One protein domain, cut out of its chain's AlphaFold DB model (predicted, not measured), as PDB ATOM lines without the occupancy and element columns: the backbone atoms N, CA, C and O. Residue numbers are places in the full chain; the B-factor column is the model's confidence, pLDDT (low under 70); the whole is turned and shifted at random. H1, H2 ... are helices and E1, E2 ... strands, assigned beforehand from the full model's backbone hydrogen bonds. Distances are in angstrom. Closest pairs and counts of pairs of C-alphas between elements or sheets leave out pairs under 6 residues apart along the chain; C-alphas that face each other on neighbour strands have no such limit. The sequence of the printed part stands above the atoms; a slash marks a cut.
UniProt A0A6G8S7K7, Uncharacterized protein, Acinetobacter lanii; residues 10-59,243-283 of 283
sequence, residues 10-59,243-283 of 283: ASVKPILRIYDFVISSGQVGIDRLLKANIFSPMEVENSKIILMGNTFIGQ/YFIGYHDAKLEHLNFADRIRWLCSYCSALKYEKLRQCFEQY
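AT A GLANCE: This is residues 10 to 59 and 243 to 283 of the 283 residues of an uncharacterized protein of Acinetobacter lanii (UniProt A0A6G8S7K7). What does the model look like? A tiny pair of parallel strands, E1 and E2, sits near the middle, with short helices H1, H2 and H3 on one side and long H5 running past on the other. H4 is near H5, whose far end sticks out with residues 276 to 283. What is it made of? The 91 printed residues hold five named helices and two strands in the order H1 E1 H2 H3 E2 H4 H5, mostly helix. The whole is compact, with a radius of gyration of the C-alphas of 13.9 A, and spans 47 by 31 by 19 A.

HOW THE PARTS SIT: How do the strands pair? E1, residues 22 to 24, and E2, residues 49 to 51, are parallel neighbours at 33 degrees, with N 50 and O 22 within hydrogen-bond range at 2.8 A. What comes between them? H2, residues 27 to 35, and H3, residues 41 to 45, complete a strand-helix-strand unit, two parallel strands with helices between, whose crossover is right-handed. The closest C-alphas of H2 and E2, those of Ile 30 and Ile 49, are 7.0 A apart. Where are the others? H1, residues 14 to 18, is apart from H2 and H3. H4, residues 250 to 254, and H5, residues 257 to 281, are close but not clearly touching, the closest C-alphas being those of Leu 252 and Arg 260, 6.0 A apart. H5 is apart from E1 and E2. Are the helix backbones complete? Every O i to N i+4 pair is within hydrogen-bond range in H2, H3 and H5, but 0 of 1 in H1 and in H4, where 2 of 2 O i to N i+3 pairs are.

IN THESE COORDINATES: Where does H1 begin? C-alpha 14 is at (70.278, 164.056, 169.787). How long is H5? It measures 36.3 A, ending at C-alpha 281, (69.281, 151.775, 197.537); H2 measures 12.1 A.

THE WHOLE: Is anything missing? Residues 60 to 242 are cut out, and C-alphas 59 and 243 are 18.7 A apart. Where is confidence low? Residue 283 is under 70.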
ATOM      1  N   ALA A  10      74.790 171.709 163.838       81.62
ATOM      2  CA  ALA A  10      75.809 170.691 164.072       81.62
ATOM      3  C   ALA A  10      76.246 170.583 165.553       81.62
ATOM      4  O   ALA A  10      76.758 169.540 165.974       81.62
ATOM      5  N   SER A  11      76.026 171.632 166.356       85.69
ATOM      6  CA  SER A  11      76.338 171.673 167.785       85.69
ATOM      7  C   SER A  11      75.202 171.170 168.695       85.69
ATOM      8  O   SER A  11      75.413 171.080 169.905       85.69
ATOM      9  N   VAL A  12      74.042 170.784 168.144       87.38
ATOM     10  CA  VAL A  12      72.861 170.280 168.877       87.38
ATOM     11  C   VAL A  12      72.329 168.975 168.274       87.38
ATOM     12  O   VAL A  12      71.295 168.937 167.619       87.38
ATOM     13  N   LYS A  13      73.044 167.865 168.497       87.44
ATOM     14  CA  LYS A  13      72.657 166.546 167.963       87.44
ATOM     15  C   LYS A  13      72.054 165.646 169.056       87.44
ATOM     16  O   LYS A  13      72.705 165.480 170.091       87.44
ATOM     17  N   PRO A  14      70.898 164.983 168.823       90.44
ATOM     18  CA  PRO A  14      70.278 164.056 169.787       90.44
ATOM     19  C   PRO A  14      71.197 162.935 170.282       90.44
ATOM     20  O   PRO A  14      71.066 162.486 171.418       90.44
ATOM     21  N   ILE A  15      72.179 162.537 169.464       91.06
ATOM     22  CA  ILE A  15      73.191 161.532 169.816       91.06
ATOM     23  C   ILE A  15      73.946 161.862 171.111       91.06
ATOM     24  O   ILE A  15      74.441 160.958 171.767       91.06
ATOM     25  N   LEU A  16      73.994 163.130 171.537       92.56
ATOM     26  CA  LEU A  16      74.611 163.525 172.805       92.56
ATOM     27  C   LEU A  16      74.023 162.807 174.030       92.56
ATOM     28  O   LEU A  16      74.720 162.667 175.032       92.56
ATOM     29  N   ARG A  17      72.779 162.319 173.952       92.88
ATOM     30  CA  ARG A  17      72.118 161.607 175.055       92.88
ATOM     31  C   ARG A  17      72.749 160.248 175.382       92.88
ATOM     32  O   ARG A  17      72.517 159.752 176.479       92.88
ATOM     33  N   ILE A  18      73.559 159.670 174.486       94.19
ATOM     34  CA  ILE A  18      74.232 158.382 174.740       94.19
ATOM     35  C   ILE A  18      75.366 158.495 175.764       94.19
ATOM     36  O   ILE A  18      75.767 157.493 176.345       94.19
ATOM     37  N   TYR A  19      75.924 159.693 175.954       93.31
ATOM     38  CA  TYR A  19      77.060 159.893 176.848       93.31
ATOM     39  C   TYR A  19      76.589 160.052 178.286       93.31
ATOM     40  O   TYR A  19      75.604 160.746 178.532       93.31
ATOM     41  N   ASP A  20      77.328 159.482 179.239       93.12
ATOM     42  CA  ASP A  20      77.080 159.668 180.675       93.12
ATOM     43  C   ASP A  20      77.137 161.152 181.059       93.12
ATOM     44  O   ASP A  20      76.228 161.643 181.730       93.12
ATOM     45  N   PHE A  21      78.146 161.865 180.548       94.88
ATOM     46  CA  PHE A  21      78.387 163.289 180.769       94.88
ATOM     47  C   PHE A  21      78.714 163.996 179.451       94.88
ATOM     48  O   PHE A  21      79.388 163.443 178.580       94.88
ATOM     49  N   VAL A  22      78.280 165.248 179.321       94.88
ATOM     50  CA  VAL A  22      78.598 166.133 178.195       94.88
ATOM     51  C   VAL A  22      79.376 167.335 178.710       94.88
ATOM     52  O   VAL A  22      79.085 167.866 179.772       94.88
ATOM     53  N   ILE A  23      80.372 167.780 177.950       95.00
ATOM     54  CA  ILE A  23      81.207 168.930 178.312       95.00
ATOM     55  C   ILE A  23      80.815 170.136 177.462       95.00
ATOM     56  O   ILE A  23      80.661 169.994 176.244       95.00
ATOM     57  N   SER A  24      80.729 171.309 178.090       95.19
ATOM     58  CA  SER A  24      80.587 172.605 177.416       95.19
ATOM     59  C   SER A  24      81.547 173.648 177.995       95.19
ATOM     60  O   SER A  24      82.085 173.470 179.090       95.19
ATOM     61  N   SER A  25      81.792 174.726 177.249       95.38
ATOM     62  CA  SER A  25      82.635 175.832 177.703       95.38
ATOM     63  C   SER A  25      81.962 176.736 178.732       95.38
ATOM     64  O   SER A  25      82.667 177.377 179.494       95.38
ATOM     65  N   GLY A  26      80.631 176.822 178.767       95.62
ATOM     66  CA  GLY A  26      79.918 177.765 179.629       95.62
ATOM     67  C   GLY A  26      78.403 177.630 179.528       95.62
ATOM     68  O   GLY A  26      77.891 176.697 178.901       95.62
ATOM     69  N   GLN A  27      77.679 178.585 180.120       95.69
ATOM     70  CA  GLN A  27      76.210 178.608 180.109       95.69
ATOM     71  C   GLN A  27      75.639 178.580 178.683       95.69
ATOM     72  O   GLN A  27      74.583 177.992 178.454       95.69
ATOM     73  N   VAL A  28      76.379 179.121 177.710       93.12
ATOM     74  CA  VAL A  28      76.029 179.079 176.286       93.12
ATOM     75  C   VAL A  28      75.648 177.691 175.777       93.12
ATOM     76  O   VAL A  28      74.654 177.555 175.059       93.12
ATOM     77  N   GLY A  29      76.398 176.650 176.143       93.00
ATOM     78  CA  GLY A  29      76.103 175.303 175.669       93.00
ATOM     79  C   GLY A  29      74.972 174.647 176.446       93.00
ATOM     80  O   GLY A  29      74.199 173.909 175.839       93.00
ATOM     81  N   ILE A  30      74.819 174.954 177.740       94.81
ATOM     82  CA  ILE A  30      73.664 174.508 178.533       94.81
ATOM     83  C   ILE A  30      72.380 175.047 177.905       94.81
ATOM     84  O   ILE A  30      71.510 174.263 177.529       94.81
ATOM     85  N   ASP A  31      72.286 176.364 177.715       94.62
ATOM     86  CA  ASP A  31      71.091 176.999 177.163       94.62
ATOM     87  C   ASP A  31      70.784 176.474 175.762       94.62
ATOM     88  O   ASP A  31      69.636 176.153 175.451       94.62
ATOM     89  N   ARG A  32      71.815 176.317 174.922       92.38
ATOM     90  CA  ARG A  32      71.669 175.768 173.572       92.38
ATOM     91  C   ARG A  32      71.105 174.342 173.591       92.38
ATOM     92  O   ARG A  32      70.219 174.035 172.796       92.38
ATOM     93  N   LEU A  33      71.578 173.483 174.494       93.75
ATOM     94  CA  LEU A  33      71.120 172.093 174.602       93.75
ATOM     95  C   LEU A  33      69.722 171.971 175.225       93.75
ATOM     96  O   LEU A  33      68.929 171.153 174.755       93.75
ATOM     97  N   LEU A  34      69.400 172.797 176.223       94.56
ATOM     98  CA  LEU A  34      68.055 172.879 176.802       94.56
ATOM     99  C   LEU A  34      67.042 173.363 175.759       94.56
ATOM    100  O   LEU A  34      65.969 172.787 175.609       94.56
ATOM    101  N   LYS A  35      67.386 174.399 174.987       92.94
ATOM    102  CA  LYS A  35      66.499 174.971 173.962       92.94
ATOM    103  C   LYS A  35      66.268 174.045 172.779       92.94
ATOM    104  O   LYS A  35      65.185 174.066 172.205       92.94
ATOM    105  N   ALA A  36      67.254 173.218 172.450       91.00
ATOM    106  CA  ALA A  36      67.115 172.163 171.456       91.00
ATOM    107  C   ALA A  36      66.420 170.896 172.002       91.00
ATOM    108  O   ALA A  36      66.358 169.896 171.291       91.00
ATOM    109  N   ASN A  37      65.910 170.914 173.244       93.12
ATOM    110  CA  ASN A  37      65.291 169.769 173.924       93.12
ATOM    111  C   ASN A  37      66.183 168.514 173.946       93.12
ATOM    112  O   ASN A  37      65.694 167.385 173.957       93.12
ATOM    113  N   ILE A  38      67.506 168.703 173.945       94.44
ATOM    114  CA  ILE A  38      68.463 167.593 174.022       94.44
ATOM    115  C   ILE A  38      68.567 167.090 175.455       94.44
ATOM    116  O   ILE A  38      68.690 165.885 175.659       94.44
ATOM    117  N   PHE A  39      68.492 167.996 176.431       95.75
ATOM    118  CA  PHE A  39      68.475 167.694 177.861       95.75
ATOM    119  C   PHE A  39      67.381 168.499 178.566       95.75
ATOM    120  O   PHE A  39      66.952 169.544 178.082       95.75
ATOM    121  N   SER A  40      66.946 168.001 179.717       96.25
ATOM    122  CA  SER A  40      66.031 168.675 180.638       96.25
ATOM    123  C   SER A  40      66.789 169.483 181.703       96.25
ATOM    124  O   SER A  40      67.948 169.174 181.994       96.25
ATOM    125  N   PRO A  41      66.150 170.481 182.346       96.75
ATOM    126  CA  PRO A  41      66.743 171.193 183.482       96.75
ATOM    127  C   PRO A  41      67.196 170.255 184.609       96.75
ATOM    128  O   PRO A  41      68.308 170.390 185.104       96.75
ATOM    129  N   MET A  42      66.399 169.228 184.919       95.62
ATOM    130  CA  MET A  42      66.732 168.214 185.925       95.62
ATOM    131  C   MET A  42      67.995 167.415 185.560       95.62
ATOM    132  O   MET A  42      68.803 167.084 186.424       95.62
ATOM    133  N   GLU A  43      68.206 167.097 184.278       95.12
ATOM    134  CA  GLU A  43      69.451 166.457 183.835       95.12
ATOM    135  C   GLU A  43      70.655 167.391 184.049       95.12
ATOM    136  O   GLU A  43      71.713 166.937 184.484       95.12
ATOM    137  N   VAL A  44      70.500 168.694 183.794       95.19
ATOM    138  CA  VAL A  44      71.555 169.694 184.037       95.19
ATOM    139  C   VAL A  44      71.872 169.820 185.528       95.19
ATOM    140  O   VAL A  44      73.046 169.768 185.887       95.19
ATOM    141  N   GLU A  45      70.854 169.907 186.387       93.50
ATOM    142  CA  GLU A  45      70.997 169.930 187.853       93.50
ATOM    143  C   GLU A  45      71.726 168.679 188.369       93.50
ATOM    144  O   GLU A  45      72.625 168.772 189.201       93.50
ATOM    145  N   ASN A  46      71.448 167.516 187.776       92.25
ATOM    146  CA  ASN A  46      72.138 166.251 188.056       92.25
ATOM    147  C   ASN A  46      73.506 166.112 187.359       92.25
ATOM    148  O   ASN A  46      74.001 164.994 187.135       92.25
ATOM    149  N   SER A  47      74.110 167.243 186.986       94.25
ATOM    150  CA  SER A  47      75.449 167.354 186.402       94.25
ATOM    151  C   SER A  47      75.643 166.530 185.127       94.25
ATOM    152  O   SER A  47      76.739 166.048 184.845       94.25
ATOM    153  N   LYS A  48      74.586 166.365 184.313       94.94
ATOM    154  CA  LYS A  48      74.694 165.760 182.970       94.94
ATOM    155  C   LYS A  48      75.608 166.579 182.060       94.94
ATOM    156  O   LYS A  48      76.262 166.015 181.183       94.94
ATOM    157  N   ILE A  49      75.650 167.894 182.274       95.94
ATOM    158  CA  ILE A  49      76.513 168.827 181.552       95.94
ATOM    159  C   ILE A  49      77.543 169.401 182.526       95.94
ATOM    160  O   ILE A  49      77.182 169.983 183.545       95.94
ATOM    161  N   ILE A  50      78.826 169.262 182.194       96.62
ATOM    162  CA  ILE A  50      79.949 169.743 182.999       96.62
ATOM    163  C   ILE A  50      80.609 170.911 182.269       96.62
ATOM    164  O   ILE A  50      81.030 170.794 181.114       96.62
ATOM    165  N   LEU A  51      80.700 172.047 182.955       97.12
ATOM    166  CA  LEU A  51      81.323 173.256 182.432       97.12
ATOM    167  C   LEU A  51      82.837 173.217 182.654       97.12
ATOM    168  O   LEU A  51      83.306 173.099 183.784       97.12
ATOM    169  N   MET A  52      83.601 173.318 181.568       97.25
ATOM    170  CA  MET A  52      85.065 173.211 181.577       97.25
ATOM    171  C   MET A  52      85.752 174.447 180.985       97.25
ATOM    172  O   MET A  52      86.928 174.373 180.617       97.25
ATOM    173  N   GLY A  53      85.053 175.578 180.871       95.75
ATOM    174  CA  GLY A  53      85.620 176.839 180.402       95.75
ATOM    175  C   GLY A  53      86.355 176.707 179.070       95.75
ATOM    176  O   GLY A  53      85.876 176.095 178.115       95.75
ATOM    177  N   ASN A  54      87.580 177.228 179.024       94.75
ATOM    178  CA  ASN A  54      88.423 177.185 177.828       94.75
ATOM    179  C   ASN A  54      89.242 175.884 177.669       94.75
ATOM    180  O   ASN A  54      90.141 175.833 176.835       94.75
ATOM    181  N   THR A  55      88.958 174.832 178.442       95.31
ATOM    182  CA  THR A  55      89.790 173.609 178.465       95.31
ATOM    183  C   THR A  55      89.793 172.857 177.136       95.31
ATOM    184  O   THR A  55      90.826 172.335 176.733       95.31
ATOM    185  N   PHE A  56      88.643 172.791 176.463       93.69
ATOM    186  CA  PHE A  56      88.466 171.991 175.244       93.69
ATOM    187  C   PHE A  56      88.067 172.821 174.020       93.69
ATOM    188  O   PHE A  56      87.753 172.262 172.971       93.69
ATOM    189  N   ILE A  57      88.060 174.152 174.138       92.44
ATOM    190  CA  ILE A  57      87.823 175.018 172.982       92.44
ATOM    191  C   ILE A  57      89.071 175.050 172.090       92.44
ATOM    192  O   ILE A  57      90.190 174.803 172.550       92.44
ATOM    193  N   GLY A  58      88.878 175.359 170.805       89.81
ATOM    194  CA  GLY A  58      89.989 175.503 169.865       89.81
ATOM    195  C   GLY A  58      90.995 176.571 170.305       89.81
ATOM    196  O   GLY A  58      90.680 177.465 171.089       89.81
ATOM    197  N   GLN A  59      92.224 176.463 169.808       88.19
ATOM    198  CA  GLN A  59      93.281 177.430 170.083       88.19
ATOM    199  C   GLN A  59      93.546 178.286 168.847       88.19
ATOM    200  O   GLN A  59      93.482 177.807 167.714       88.19
ATOM    201  N   TYR A 243      79.211 184.091 180.313       94.44
ATOM    202  CA  TYR A 243      78.226 183.291 179.587       94.44
ATOM    203  C   TYR A 243      78.882 182.251 178.666       94.44
ATOM    204  O   TYR A 243      78.446 181.098 178.613       94.44
ATOM    205  N   PHE A 244      79.938 182.646 177.948       93.94
ATOM    206  CA  PHE A 244      80.663 181.764 177.032       93.94
ATOM    207  C   PHE A 244      81.661 180.850 177.745       93.94
ATOM    208  O   PHE A 244      81.828 179.699 177.337       93.94
ATOM    209  N   ILE A 245      82.313 181.351 178.793       95.75
ATOM    210  CA  ILE A 245      83.384 180.693 179.536       95.75
ATOM    211  C   ILE A 245      82.969 180.606 181.003       95.75
ATOM    212  O   ILE A 245      83.070 181.568 181.755       95.75
ATOM    213  N   GLY A 246      82.510 179.426 181.403       96.06
ATOM    214  CA  GLY A 246      82.158 179.094 182.775       96.06
ATOM    215  C   GLY A 246      82.800 177.779 183.193       96.06
ATOM    216  O   GLY A 246      82.997 176.876 182.377       96.06
ATOM    217  N   TYR A 247      83.117 177.658 184.475       97.12
ATOM    218  CA  TYR A 247      83.648 176.432 185.061       97.12
ATOM    219  C   TYR A 247      82.663 175.876 186.079       97.12
ATOM    220  O   TYR A 247      82.038 176.629 186.819       97.12
ATOM    221  N   HIS A 248      82.536 174.552 186.115       96.19
ATOM    222  CA  HIS A 248      81.653 173.871 187.056       96.19
ATOM    223  C   HIS A 248      82.131 174.054 188.508       96.19
ATOM    224  O   HIS A 248      81.323 174.175 189.421       96.19
ATOM    225  N   ASP A 249      83.448 174.135 188.707       95.94
ATOM    226  CA  ASP A 249      84.097 174.543 189.953       95.94
ATOM    227  C   ASP A 249      85.040 175.713 189.637       95.94
ATOM    228  O   ASP A 249      85.888 175.602 188.747       95.94
ATOM    229  N   ALA A 250      84.896 176.832 190.353       95.31
ATOM    230  CA  ALA A 250      85.651 178.063 190.106       95.31
ATOM    231  C   ALA A 250      87.174 177.845 190.135       95.31
ATOM    232  O   ALA A 250      87.904 178.478 189.374       95.31
ATOM    233  N   LYS A 251      87.672 176.891 190.937       96.69
ATOM    234  CA  LYS A 251      89.115 176.610 191.015       96.69
ATOM    235  C   LYS A 251      89.703 176.140 189.685       96.69
ATOM    236  O   LYS A 251      90.897 176.315 189.455       96.69
ATOM    237  N   LEU A 252      88.881 175.549 188.810       97.44
ATOM    238  CA  LEU A 252      89.326 175.023 187.521       97.44
ATOM    239  C   LEU A 252      89.900 176.112 186.626       97.44
ATOM    240  O   LEU A 252      90.810 175.821 185.853       97.44
ATOM    241  N   GLU A 253      89.426 177.353 186.744       95.88
ATOM    242  CA  GLU A 253      89.919 178.470 185.941       95.88
ATOM    243  C   GLU A 253      91.437 178.644 186.070       95.88
ATOM    244  O   GLU A 253      92.128 178.853 185.072       95.88
ATOM    245  N   HIS A 254      91.966 178.458 187.277       96.44
ATOM    246  CA  HIS A 254      93.376 178.676 187.595       96.44
ATOM    247  C   HIS A 254      94.248 177.425 187.430       96.44
ATOM    248  O   HIS A 254      95.469 177.499 187.555       96.44
ATOM    249  N   LEU A 255      93.641 176.272 187.142       97.12
ATOM    250  CA  LEU A 255      94.362 175.025 186.916       97.12
ATOM    251  C   LEU A 255      94.905 174.939 185.487       97.12
ATOM    252  O   LEU A 255      94.279 175.409 184.535       97.12
ATOM    253  N   ASN A 256      96.053 174.277 185.324       96.69
ATOM    254  CA  ASN A 256      96.547 173.908 183.998       96.69
ATOM    255  C   ASN A 256      95.686 172.788 183.387       96.69
ATOM    256  O   ASN A 256      94.888 172.139 184.067       96.69
ATOM    257  N   PHE A 257      95.877 172.528 182.091       96.19
ATOM    258  CA  PHE A 257      95.113 171.513 181.366       96.19
ATOM    259  C   PHE A 257      95.130 170.143 182.063       96.19
ATOM    260  O   PHE A 257      94.071 169.568 182.296       96.19
ATOM    261  N   ALA A 258      96.305 169.638 182.452       97.94
ATOM    262  CA  ALA A 258      96.432 168.314 183.057       97.94
ATOM    263  C   ALA A 258      95.670 168.205 184.389       97.94
ATOM    264  O   ALA A 258      94.987 167.210 184.627       97.94
ATOM    265  N   ASP A 259      95.737 169.237 185.228       98.25
ATOM    266  CA  ASP A 259      95.032 169.276 186.511       98.25
ATOM    267  C   ASP A 259      93.509 169.345 186.328       98.25
ATOM    268  O   ASP A 259      92.771 168.669 187.046       98.25
ATOM    269  N   ARG A 260      93.026 170.077 185.313       98.19
ATOM    270  CA  ARG A 260      91.599 170.093 184.949       98.19
ATOM    271  C   ARG A 260      91.109 168.729 184.474       98.19
ATOM    272  O   ARG A 260      90.012 168.320 184.846       98.19
ATOM    273  N   ILE A 261      91.912 168.007 183.687       97.94
ATOM    274  CA  ILE A 261      91.579 166.639 183.263       97.94
ATOM    275  C   ILE A 261      91.510 165.699 184.467       97.94
ATOM    276  O   ILE A 261      90.555 164.933 184.579       97.94
ATOM    277  N   ARG A 262      92.472 165.776 185.398       98.31
ATOM    278  CA  ARG A 262      92.436 164.956 186.621       98.31
ATOM    279  C   ARG A 262      91.184 165.243 187.445       98.31
ATOM    280  O   ARG A 262      90.496 164.300 187.824       98.31
ATOM    281  N   TRP A 263      90.856 166.520 187.652       98.25
ATOM    282  CA  TRP A 263      89.624 166.912 188.337       98.25
ATOM    283  C   TRP A 263      88.386 166.333 187.648       98.25
ATOM    284  O   TRP A 263      87.568 165.705 188.315       98.25
ATOM    285  N   LEU A 264      88.279 166.472 186.322       97.75
ATOM    286  CA  LEU A 264      87.135 165.982 185.552       97.75
ATOM    287  C   LEU A 264      86.965 164.466 185.698       97.75
ATOM    288  O   LEU A 264      85.863 163.993 185.966       97.75
ATOM    289  N   CYS A 265      88.050 163.700 185.564       97.44
ATOM    290  CA  CYS A 265      88.016 162.245 185.713       97.44
ATOM    291  C   CYS A 265      87.578 161.824 187.122       97.44
ATOM    292  O   CYS A 265      86.719 160.948 187.260       97.44
ATOM    293  N   SER A 266      88.130 162.454 188.162       97.56
ATOM    294  CA  SER A 266      87.751 162.181 189.553       97.56
ATOM    295  C   SER A 266      86.290 162.540 189.826       97.56
ATOM    296  O   SER A 266      85.564 161.738 190.408       97.56
ATOM    297  N   TYR A 267      85.844 163.706 189.355       97.19
ATOM    298  CA  TYR A 267      84.481 164.204 189.528       97.19
ATOM    299  C   TYR A 267      83.445 163.298 188.844       97.19
ATOM    300  O   TYR A 267      82.517 162.816 189.493       97.19
ATOM    301  N   CYS A 268      83.645 162.970 187.563       96.19
ATOM    302  CA  CYS A 268      82.768 162.057 186.826       96.19
ATOM    303  C   CYS A 268      82.709 160.661 187.461       96.19
ATOM    304  O   CYS A 268      81.644 160.046 187.502       96.19
ATOM    305  N   SER A 269      83.845 160.157 187.958       96.44
ATOM    306  CA  SER A 269      83.896 158.854 188.628       96.44
ATOM    307  C   SER A 269      83.063 158.866 189.906       96.44
ATOM    308  O   SER A 269      82.218 157.992 190.082       96.44
ATOM    309  N   ALA A 270      83.245 159.878 190.761       95.88
ATOM    310  CA  ALA A 270      82.483 160.031 191.998       95.88
ATOM    311  C   ALA A 270      80.969 160.115 191.738       95.88
ATOM    312  O   ALA A 270      80.209 159.355 192.335       95.88
ATOM    313  N   LEU A 271      80.543 160.939 190.773       94.25
ATOM    314  CA  LEU A 271      79.133 161.046 190.382       94.25
ATOM    315  C   LEU A 271      78.553 159.724 189.872       94.25
ATOM    316  O   LEU A 271      77.398 159.401 190.145       94.25
ATOM    317  N   LYS A 272      79.330 158.952 189.106       92.88
ATOM    318  CA  LYS A 272      78.881 157.647 188.613       92.88
ATOM    319  C   LYS A 272      78.676 156.663 189.764       92.88
ATOM    320  O   LYS A 272      77.666 155.963 189.775       92.88
ATOM    321  N   TYR A 273      79.595 156.632 190.730       92.75
ATOM    322  CA  TYR A 273      79.448 155.807 191.931       92.75
ATOM    323  C   TYR A 273      78.225 156.213 192.758       92.75
ATOM    324  O   TYR A 273      77.470 155.341 193.178       92.75
ATOM    325  N   GLU A 274      77.997 157.513 192.947       91.56
ATOM    326  CA  GLU A 274      76.838 158.026 193.681       91.56
ATOM    327  C   GLU A 274      75.516 157.633 193.009       91.56
ATOM    328  O   GLU A 274      74.634 157.083 193.667       91.56
ATOM    329  N   LYS A 275      75.404 157.811 191.687       87.75
ATOM    330  CA  LYS A 275      74.210 157.416 190.921       87.75
ATOM    331  C   LYS A 275      73.951 155.913 190.988       87.75
ATOM    332  O   LYS A 275      72.813 155.500 191.181       87.75
ATOM    333  N   LEU A 276      74.994 155.087 190.860       89.25
ATOM    334  CA  LEU A 276      74.858 153.633 190.996       89.25
ATOM    335  C   LEU A 276      74.374 153.249 192.395       89.25
ATOM    336  O   LEU A 276      73.471 152.427 192.519       89.25
ATOM    337  N   ARG A 277      74.939 153.865 193.439       90.44
ATOM    338  CA  ARG A 277      74.539 153.626 194.825       90.44
ATOM    339  C   ARG A 277      73.076 153.997 195.072       90.44
ATOM    340  O   ARG A 277      72.354 153.181 195.628       90.44
ATOM    341  N   GLN A 278      72.632 155.169 194.613       87.31
ATOM    342  CA  GLN A 278      71.231 155.595 194.718       87.31
ATOM    343  C   GLN A 278      70.282 154.623 194.009       87.31
ATOM    344  O   GLN A 278      69.232 154.303 194.554       87.31
ATOM    345  N   CYS A 279      70.657 154.113 192.830       85.94
ATOM    346  CA  CYS A 279      69.869 153.086 192.154       85.94
ATOM    347  C   CYS A 279      69.766 151.814 193.005       85.94
ATOM    348  O   CYS A 279      68.669 151.300 193.166       85.94
ATOM    349  N   PHE A 280      70.874 151.319 193.571       86.88
ATOM    350  CA  PHE A 280      70.856 150.119 194.416       86.88
ATOM    351  C   PHE A 280      70.066 150.295 195.717       86.88
ATOM    352  O   PHE A 280      69.453 149.338 196.159       86.88
ATOM    353  N   GLU A 281      70.058 151.487 196.318       85.88
ATOM    354  CA  GLU A 281      69.281 151.775 197.537       85.88
ATOM    355  C   GLU A 281      67.760 151.865 197.277       85.88
ATOM    356  O   GLU A 281      66.976 151.826 198.223       85.88
ATOM    357  N   GLN A 282      67.334 151.986 196.014       77.56
ATOM    358  CA  GLN A 282      65.921 152.004 195.606       77.56
ATOM    359  C   GLN A 282      65.348 150.612 195.274       77.56
ATOM    360  O   GLN A 282      64.141 150.511 195.037       77.56
ATOM    361  N   TYR A 283      66.186 149.569 195.247       67.31
ATOM    362  CA  TYR A 283      65.805 148.165 195.025       67.31
ATOM    363  C   TYR A 283      65.866 147.356 196.322       67.31
ATOM    364  O   TYR A 283      65.031 146.433 196.452       67.31
TER     365      TYR A 283